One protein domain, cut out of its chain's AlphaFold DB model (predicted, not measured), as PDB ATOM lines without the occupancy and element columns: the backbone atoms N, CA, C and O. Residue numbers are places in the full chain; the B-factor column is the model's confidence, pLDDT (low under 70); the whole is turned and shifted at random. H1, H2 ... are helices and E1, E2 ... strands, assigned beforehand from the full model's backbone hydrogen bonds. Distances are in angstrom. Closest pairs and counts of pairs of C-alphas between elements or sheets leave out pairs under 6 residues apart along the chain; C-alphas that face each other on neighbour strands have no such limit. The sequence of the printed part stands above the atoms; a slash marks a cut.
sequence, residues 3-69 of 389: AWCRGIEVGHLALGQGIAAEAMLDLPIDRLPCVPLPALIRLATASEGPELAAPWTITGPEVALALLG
ATOM      1  N   ALA A   3      63.829  -4.033 293.497       87.06
ATOM      2  CA  ALA A   3      64.037  -2.841 292.699       87.06
ATOM      3  C   ALA A   3      64.092  -1.614 293.605       87.06
ATOM      4  O   ALA A   3      63.231  -1.438 294.467       87.06
ATOM      5  N   TRP A   4      65.048  -0.722 293.351       86.19
ATOM      6  CA  TRP A   4      65.137   0.578 294.013       86.19
ATOM      7  C   TRP A   4      65.147   1.718 293.006       86.19
ATOM      8  O   TRP A   4      65.859   1.677 292.006       86.19
ATOM      9  N   CYS A   5      64.427   2.788 293.325       84.12
ATOM     10  CA  CYS A   5      64.495   4.063 292.624       84.12
ATOM     11  C   CYS A   5      64.977   5.131 293.611       84.12
ATOM     12  O   CYS A   5      64.335   5.367 294.632       84.12
ATOM     13  N   ARG A   6      66.137   5.752 293.342       81.00
ATOM     14  CA  ARG A   6      66.773   6.746 294.243       81.00
ATOM     15  C   ARG A   6      66.905   6.270 295.708       81.00
ATOM     16  O   ARG A   6      66.791   7.067 296.629       81.00
ATOM     17  N   GLY A   7      67.154   4.974 295.913       77.12
ATOM     18  CA  GLY A   7      67.311   4.370 297.245       77.12
ATOM     19  C   GLY A   7      66.003   3.958 297.933       77.12
ATOM     20  O   GLY A   7      66.061   3.342 298.990       77.12
ATOM     21  N   ILE A   8      64.842   4.230 297.332       81.12
ATOM     22  CA  ILE A   8      63.531   3.789 297.830       81.12
ATOM     23  C   ILE A   8      63.155   2.489 297.127       81.12
ATOM     24  O   ILE A   8      63.242   2.402 295.902       81.12
ATOM     25  N   GLU A   9      62.749   1.478 297.892       85.88
ATOM     26  CA  GLU A   9      62.293   0.201 297.343       85.88
ATOM     27  C   GLU A   9      60.956   0.374 296.610       85.88
ATOM     28  O   GLU A   9      59.982   0.888 297.164       85.88
ATOM     29  N   VAL A  10      60.921  -0.050 295.348       85.75
ATOM     30  CA  VAL A  10      59.763   0.092 294.450       85.75
ATOM     31  C   VAL A  10      59.106  -1.239 294.097       85.75
ATOM     32  O   VAL A  10      57.958  -1.254 293.658       85.75
ATOM     33  N   GLY A  11      59.803  -2.354 294.313       85.50
ATOM     34  CA  GLY A  11      59.291  -3.686 294.016       85.50
ATOM     35  C   GLY A  11      60.164  -4.785 294.603       85.50
ATOM     36  O   GLY A  11      61.370  -4.602 294.789       85.50
ATOM     37  N   HIS A  12      59.552  -5.934 294.864       88.12
ATOM     38  CA  HIS A  12      60.210  -7.097 295.440       88.12
ATOM     39  C   HIS A  12      59.758  -8.377 294.744       88.12
ATOM     40  O   HIS A  12      58.575  -8.589 294.504       88.12
ATOM     41  N   LEU A  13      60.712  -9.266 294.480       84.56
ATOM     42  CA  LEU A  13      60.455 -10.634 294.059       84.56
ATOM     43  C   LEU A  13      61.162 -11.588 295.021       84.56
ATOM     44  O   LEU A  13      62.401 -11.622 295.086       84.56
ATOM     45  N   ALA A  14      60.368 -12.378 295.741       80.56
ATOM     46  CA  ALA A  14      60.862 -13.495 296.526       80.56
ATOM     47  C   ALA A  14      61.332 -14.589 295.562       80.56
ATOM     48  O   ALA A  14      60.555 -15.141 294.786       80.56
ATOM     49  N   LEU A  15      62.630 -14.867 295.579       74.44
ATOM     50  CA  LEU A  15      63.235 -15.858 294.703       74.44
ATOM     51  C   LEU A  15      63.243 -17.219 295.404       74.44
ATOM     52  O   LEU A  15      63.737 -17.329 296.525       74.44
ATOM     53  N   GLY A  16      62.717 -18.251 294.741       69.19
ATOM     54  CA  GLY A  16      62.901 -19.640 295.169       69.19
ATOM     55  C   GLY A  16      64.365 -20.088 295.044       69.19
ATOM     56  O   GLY A  16      65.179 -19.418 294.403       69.19
ATOM     57  N   GLN A  17      64.721 -21.227 295.650       63.66
ATOM     58  CA  GLN A  17      66.068 -21.781 295.478       63.66
ATOM     59  C   GLN A  17      66.275 -22.276 294.040       63.66
ATOM     60  O   GLN A  17      65.495 -23.081 293.541       63.66
ATOM     61  N   GLY A  18      67.367 -21.821 293.417       63.75
ATOM     62  CA  GLY A  18      67.801 -22.247 292.086       63.75
ATOM     63  C   GLY A  18      67.141 -21.457 290.955       63.75
ATOM     64  O   GLY A  18      66.093 -21.838 290.450       63.75
ATOM     65  N   ILE A  19      67.795 -20.381 290.515       69.44
ATOM     66  CA  ILE A  19      67.437 -19.661 289.287       69.44
ATOM     67  C   ILE A  19      68.474 -20.031 288.234       69.44
ATOM     68  O   ILE A  19      69.673 -19.874 288.467       69.44
ATOM     69  N   ALA A  20      68.018 -20.536 287.091       75.12
ATOM     70  CA  ALA A  20      68.896 -20.775 285.955       75.12
ATOM     71  C   ALA A  20      69.463 -19.444 285.438       75.12
ATOM     72  O   ALA A  20      68.765 -18.428 285.419       75.12
ATOM     73  N   ALA A  21      70.721 -19.448 284.995       71.06
ATOM     74  CA  ALA A  21      71.266 -18.305 284.270       71.06
ATOM     75  C   ALA A  21      70.352 -17.976 283.073       71.06
ATOM     76  O   ALA A  21      69.871 -18.890 282.408       71.06
ATOM     77  N   GLU A  22      70.097 -16.684 282.841       72.75
ATOM     78  CA  GLU A  22      69.238 -16.163 281.757       72.75
ATOM     79  C   GLU A  22      67.722 -16.412 281.906       72.75
ATOM     80  O   GLU A  22      66.956 -16.144 280.980       72.75
ATOM     81  N   ALA A  23      67.248 -16.863 283.073       79.19
ATOM     82  CA  ALA A  23      65.812 -16.955 283.337       79.19
ATOM     83  C   ALA A  23      65.130 -15.571 283.287       79.19
ATOM     84  O   ALA A  23      65.598 -14.607 283.895       79.19
ATOM     85  N   MET A  24      63.990 -15.493 282.593       79.94
ATOM     86  CA  MET A  24      63.142 -14.301 282.570       79.94
ATOM     87  C   MET A  24      62.296 -14.261 283.843       79.94
ATOM     88  O   MET A  24      61.615 -15.234 284.167       79.94
ATOM     89  N   LEU A  25      62.374 -13.152 284.576       82.25
ATOM     90  CA  LEU A  25      61.693 -12.967 285.853       82.25
ATOM     91  C   LEU A  25      60.825 -11.715 285.795       82.25
ATOM     92  O   LEU A  25      61.321 -10.637 285.469       82.25
ATOM     93  N   ASP A  26      59.564 -11.857 286.189       83.94
ATOM     94  CA  ASP A  26      58.646 -10.732 286.327       83.94
ATOM     95  C   ASP A  26      58.765 -10.154 287.737       83.94
ATOM     96  O   ASP A  26      58.418 -10.795 288.731       83.94
ATOM     97  N   LEU A  27      59.292  -8.934 287.831       85.19
ATOM     98  CA  LEU A  27      59.375  -8.200 289.089       85.19
ATOM     99  C   LEU A  27      58.169  -7.262 289.212       85.19
ATOM    100  O   LEU A  27      58.091  -6.294 288.448       85.19
ATOM    101  N   PRO A  28      57.254  -7.487 290.172       86.12
ATOM    102  CA  PRO A  28      56.168  -6.549 290.411       86.12
ATOM    103  C   PRO A  28      56.728  -5.226 290.946       86.12
ATOM    104  O   PRO A  28      57.513  -5.200 291.896       86.12
ATOM    105  N   ILE A  29      56.328  -4.124 290.310       88.06
ATOM    106  CA  ILE A  29      56.564  -2.765 290.796       88.06
ATOM    107  C   ILE A  29      55.256  -2.285 291.414       88.06
ATOM    108  O   ILE A  29      54.279  -2.049 290.708       88.06
ATOM    109  N   ASP A  30      55.235  -2.142 292.734       86.50
ATOM    110  CA  ASP A  30      54.004  -1.833 293.469       86.50
ATOM    111  C   ASP A  30      53.811  -0.329 293.686       86.50
ATOM    112  O   ASP A  30      52.678   0.146 293.854       86.50
ATOM    113  N   ARG A  31      54.921   0.422 293.675       88.44
ATOM    114  CA  ARG A  31      54.970   1.861 293.961       88.44
ATOM    115  C   ARG A  31      56.155   2.554 293.297       88.44
ATOM    116  O   ARG A  31      57.182   1.943 293.035       88.44
ATOM    117  N   LEU A  32      56.042   3.863 293.099       89.62
ATOM    118  CA  LEU A  32      57.102   4.747 292.622       89.62
ATOM    119  C   LEU A  32      57.218   5.973 293.539       89.62
ATOM    120  O   LEU A  32      56.195   6.554 293.913       89.62
ATOM    121  N   PRO A  33      58.436   6.402 293.903       87.75
ATOM    122  CA  PRO A  33      58.635   7.597 294.712       87.75
ATOM    123  C   PRO A  33      58.475   8.877 293.885       87.75
ATOM    124  O   PRO A  33      58.697   8.890 292.673       87.75
ATOM    125  N   CYS A  34      58.149   9.985 294.552       88.19
ATOM    126  CA  CYS A  34      58.176  11.310 293.939       88.19
ATOM    127  C   CYS A  34      59.618  11.796 293.776       88.19
ATOM    128  O   CYS A  34      60.212  12.357 294.697       88.19
ATOM    129  N   VAL A  35      60.185  11.570 292.592       85.88
ATOM    130  CA  VAL A  35      61.574  11.916 292.266       85.88
ATOM    131  C   VAL A  35      61.655  12.810 291.027       85.88
ATOM    132  O   VAL A  35      60.801  12.719 290.141       85.88
ATOM    133  N   PRO A  36      62.688  13.667 290.921       85.75
ATOM    134  CA  PRO A  36      62.985  14.367 289.679       85.75
ATOM    135  C   PRO A  36      63.266  13.374 288.548       85.75
ATOM    136  O   PRO A  36      63.997  12.399 288.740       85.75
ATOM    137  N   LEU A  37      62.699  13.649 287.375       87.19
ATOM    138  CA  LEU A  37      62.884  12.851 286.166       87.19
ATOM    139  C   LEU A  37      63.968  13.476 285.264       87.19
ATOM    140  O   LEU A  37      64.093  14.703 285.250       87.19
ATOM    141  N   PRO A  38      64.734  12.665 284.504       89.94
ATOM    142  CA  PRO A  38      64.673  11.201 284.448       89.94
ATOM    143  C   PRO A  38      65.275  10.523 285.694       89.94
ATOM    144  O   PRO A  38      66.184  11.049 286.341       89.94
ATOM    145  N   ALA A  39      64.768   9.334 286.030       87.75
ATOM    146  CA  ALA A  39      65.217   8.528 287.170       87.75
ATOM    147  C   ALA A  39      65.570   7.095 286.740       87.75
ATOM    148  O   ALA A  39      65.135   6.642 285.689       87.75
ATOM    149  N   LEU A  40      66.364   6.383 287.545       90.75
ATOM    150  CA  LEU A  40      66.796   5.009 287.258       90.75
ATOM    151  C   LEU A  40      66.224   4.041 288.298       90.75
ATOM    152  O   LEU A  40      66.358   4.288 289.500       90.75
ATOM    153  N   ILE A  41      65.646   2.934 287.832       89.38
ATOM    154  CA  ILE A  41      65.297   1.769 288.645       89.38
ATOM    155  C   ILE A  41      66.461   0.782 288.586       89.38
ATOM    156  O   ILE A  41      66.809   0.274 287.522       89.38
ATOM    157  N   ARG A  42      67.069   0.520 289.741       90.94
ATOM    158  CA  ARG A  42      68.187  -0.411 289.912       90.94
ATOM    159  C   ARG A  42      67.670  -1.733 290.462       90.94
ATOM    160  O   ARG A  42      66.838  -1.725 291.366       90.94
ATOM    161  N   LEU A  43      68.193  -2.846 289.957       89.19
ATOM    162  CA  LEU A  43      67.881  -4.199 290.420       89.19
ATOM    163  C   LEU A  43      69.077  -4.749 291.193       89.19
ATOM    164  O   LEU A  43      70.166  -4.838 290.640       89.19
ATOM    165  N   ALA A  44      68.896  -5.109 292.458       86.62
ATOM    166  CA  ALA A  44      69.961  -5.617 293.337       86.62
ATOM    167  C   ALA A  44      69.395  -6.522 294.465       86.62
ATOM    168  O   ALA A  44      68.182  -6.748 294.574       86.62
ATOM    169  N   THR A  45      70.266  -7.084 295.306       81.56
ATOM    170  CA  THR A  45      69.873  -7.863 296.499       81.56
ATOM    171  C   THR A  45      69.805  -7.031 297.781       81.56
ATOM    172  O   THR A  45      69.099  -7.419 298.704       81.56
ATOM    173  N   ALA A  46      70.479  -5.879 297.818       78.19
ATOM    174  CA  ALA A  46      70.432  -4.892 298.896       78.19
ATOM    175  C   ALA A  46      70.518  -3.467 298.316       78.19
ATOM    176  O   ALA A  46      70.974  -3.296 297.185       78.19
ATOM    177  N   SER A  47      70.126  -2.448 299.091       74.44
ATOM    178  CA  SER A  47      70.083  -1.037 298.656       74.44
ATOM    179  C   SER A  47      71.432  -0.504 298.150       74.44
ATOM    180  O   SER A  47      71.477   0.243 297.170       74.44
ATOM    181  N   GLU A  48      72.530  -0.932 298.776       78.75
ATOM    182  CA  GLU A  48      73.913  -0.640 298.363       78.75
ATOM    183  C   GLU A  48      74.620  -1.850 297.723       78.75
ATOM    184  O   GLU A  48      75.842  -1.886 297.599       78.75
ATOM    185  N   GLY A  49      73.856  -2.865 297.313       77.88
ATOM    186  CA  GLY A  49      74.386  -4.070 296.683       77.88
ATOM    187  C   GLY A  49      74.811  -3.867 295.220       77.88
ATOM    188  O   GLY A  49      74.456  -2.864 294.590       77.88
ATOM    189  N   PRO A  50      75.548  -4.840 294.650       81.44
ATOM    190  CA  PRO A  50      75.872  -4.849 293.229       81.44
ATOM    191  C   PRO A  50      74.603  -4.994 292.380       81.44
ATOM    192  O   PRO A  50      73.650  -5.677 292.761       81.44
ATOM    193  N   GLU A  51      74.613  -4.358 291.211       84.62
ATOM    194  CA  GLU A  51      73.502  -4.421 290.263       84.62
ATOM    195  C   GLU A  51      73.436  -5.806 289.617       84.62
ATOM    196  O   GLU A  51      74.418  -6.311 289.079       84.62
ATOM    197  N   LEU A  52      72.258  -6.422 289.684       82.19
ATOM    198  CA  LEU A  52      71.978  -7.732 289.099       82.19
ATOM    199  C   LEU A  52      71.682  -7.641 287.597       82.19
ATOM    200  O   LEU A  52      71.788  -8.638 286.890       82.19
ATOM    201  N   ALA A  53      71.290  -6.461 287.117       83.62
ATOM    202  CA  ALA A  53      70.985  -6.172 285.722       83.62
ATOM    203  C   ALA A  53      71.178  -4.675 285.437       83.62
ATOM    204  O   ALA A  53      71.287  -3.869 286.363       83.62
ATOM    205  N   ALA A  54      71.193  -4.302 284.154       86.50
ATOM    206  CA  ALA A  54      71.298  -2.905 283.745       86.50
ATOM    207  C   ALA A  54      70.121  -2.069 284.301       86.50
ATOM    208  O   ALA A  54      68.970  -2.506 284.187       86.50
ATOM    209  N   PRO A  55      70.371  -0.875 284.877       88.19
ATOM    210  CA  PRO A  55      69.312  -0.012 285.383       88.19
ATOM    211  C   PRO A  55      68.321   0.394 284.294       88.19
ATOM    212  O   PRO A  55      68.707   0.705 283.165       88.19
ATOM    213  N   TRP A  56      67.043   0.450 284.652       90.00
ATOM    214  CA  TRP A  56      65.979   0.839 283.738       90.00
ATOM    215  C   TRP A  56      65.583   2.307 283.931       90.00
ATOM    216  O   TRP A  56      65.373   2.764 285.056       90.00
ATOM    217  N   THR A  57      65.495   3.064 282.837       91.75
ATOM    218  CA  THR A  57      65.283   4.518 282.875       91.75
ATOM    219  C   THR A  57      63.805   4.885 282.827       91.75
ATOM    220  O   THR A  57      63.104   4.563 281.873       91.75
ATOM    221  N   ILE A  58      63.364   5.663 283.813       88.94
ATOM    222  CA  ILE A  58      62.077   6.356 283.829       88.94
ATOM    223  C   ILE A  58      62.271   7.738 283.201       88.94
ATOM    224  O   ILE A  58      62.878   8.626 283.807       88.94
ATOM    225  N   THR A  59      61.762   7.926 281.987       88.75
ATOM    226  CA  THR A  59      61.886   9.183 281.230       88.75
ATOM    227  C   THR A  59      60.829  10.217 281.599       88.75
ATOM    228  O   THR A  59      61.124  11.411 281.597       88.75
ATOM    229  N   GLY A  60      59.621   9.770 281.941       86.06
ATOM    230  CA  GLY A  60      58.463  10.636 282.130       86.06
ATOM    231  C   GLY A  60      57.382  10.011 283.024       86.06
ATOM    232  O   GLY A  60      57.453   8.824 283.358       86.06
ATOM    233  N   PRO A  61      56.394  10.811 283.465       84.06
ATOM    234  CA  PRO A  61      55.318  10.359 284.347       84.06
ATOM    235  C   PRO A  61      54.379   9.330 283.692       84.06
ATOM    236  O   PRO A  61      53.751   8.546 284.396       84.06
ATOM    237  N   GLU A  62      54.307   9.281 282.361       85.50
ATOM    238  CA  GLU A  62      53.540   8.292 281.596       85.50
ATOM    239  C   GLU A  62      53.983   6.848 281.868       85.50
ATOM    240  O   GLU A  62      53.169   5.927 281.830       85.50
ATOM    241  N   VAL A  63      55.255   6.654 282.229       85.56
ATOM    242  CA  VAL A  63      55.803   5.346 282.605       85.56
ATOM    243  C   VAL A  63      55.107   4.798 283.855       85.56
ATOM    244  O   VAL A  63      54.892   3.593 283.967       85.56
ATOM    245  N   ALA A  64      54.687   5.670 284.777       84.50
ATOM    246  CA  ALA A  64      53.981   5.244 285.978       84.50
ATOM    247  C   ALA A  64      52.611   4.627 285.664       84.50
ATOM    248  O   ALA A  64      52.222   3.670 286.326       84.50
ATOM    249  N   LEU A  65      51.911   5.121 284.633       83.69
ATOM    250  CA  LEU A  65      50.635   4.552 284.191       83.69
ATOM    251  C   LEU A  65      50.819   3.129 283.648       83.69
ATOM    252  O   LEU A  65      50.016   2.250 283.952       83.69
ATOM    253  N   ALA A  66      51.882   2.898 282.874       85.00
ATOM    254  CA  ALA A  66      52.181   1.585 282.307       85.00
ATOM    255  C   ALA A  66      52.559   0.547 283.379       85.00
ATOM    256  O   ALA A  66      52.229  -0.625 283.232       85.00
ATOM    257  N   LEU A  67      53.237   0.975 284.450       84.19
ATOM    258  CA  LEU A  67      53.694   0.088 285.525       84.19
ATOM    259  C   LEU A  67      52.639  -0.155 286.606       84.19
ATOM    260  O   LEU A  67      52.473  -1.280 287.062       84.19
ATOM    261  N   LEU A  68      51.963   0.903 287.055       85.50
ATOM    262  CA  LEU A  68      51.104   0.869 288.243       85.50
ATOM    263  C   LEU A  68      49.611   0.826 287.903       85.50
ATOM    264  O   LEU A  68      48.798   0.515 288.778       85.50
ATOM    265  N   GLY A  69      49.251   1.137 286.655       83.81
ATOM    266  CA  GLY A  69      47.875   1.375 286.240       83.81
ATOM    267  C   GLY A  69      47.392   2.797 286.564       83.81
ATOM    268  O   GLY A  69      48.198   3.685 286.864       83.81
TER     269      GLY A  69
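AT A GLANCE: This is residues 3 to 69 of the 389 residues of an uncharacterized protein of Acetobacteraceae bacterium (UniProt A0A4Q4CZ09). A small, twisted sheet of four antiparallel strands, in the order E2, E1, E3, E4, makes the main part of the body, with a short helix, H1, beyond the end of E4. A long loop joins E2 to E3, and its residues 16 to 24 stick out. The 67 printed residues, under half in named elements, run E1, E2, E3, E4, H1, of mixed class; the whole is compact, radius of gyration of the C-alphas 12.4 A, spanning 36 by 26 by 17 A.

HOW THE PARTS SIT: Inner strands E1, residues 3 to 5, and E3, residues 39 to 44, have N 4 and O 42 within hydrogen-bond range, 2.9 A. Edge strand E2, residues 8 to 12, forms a hairpin with E1, N 3 to O 11 being 2.8 A. Edge strand E4, residues 51 to 58, forms a hairpin with E3, N 41 to O 56 being 2.8 A, and bends by 59 degrees at residue 54. H1, residues 62 to 68, is not on the sheet; every O i to N i+4 pair in it is within range.

IN THESE COORDINATES: E1 begins at C-alpha 3 (64.037, -2.841, 292.699); E4 measures 17.0 A; H1 ends at C-alpha 68 (51.104, 0.869, 288.243).

THE WHOLE: The printed part has no cut. The link E2 to E3 is long. Residues 16 to 19 have pLDDT under 70.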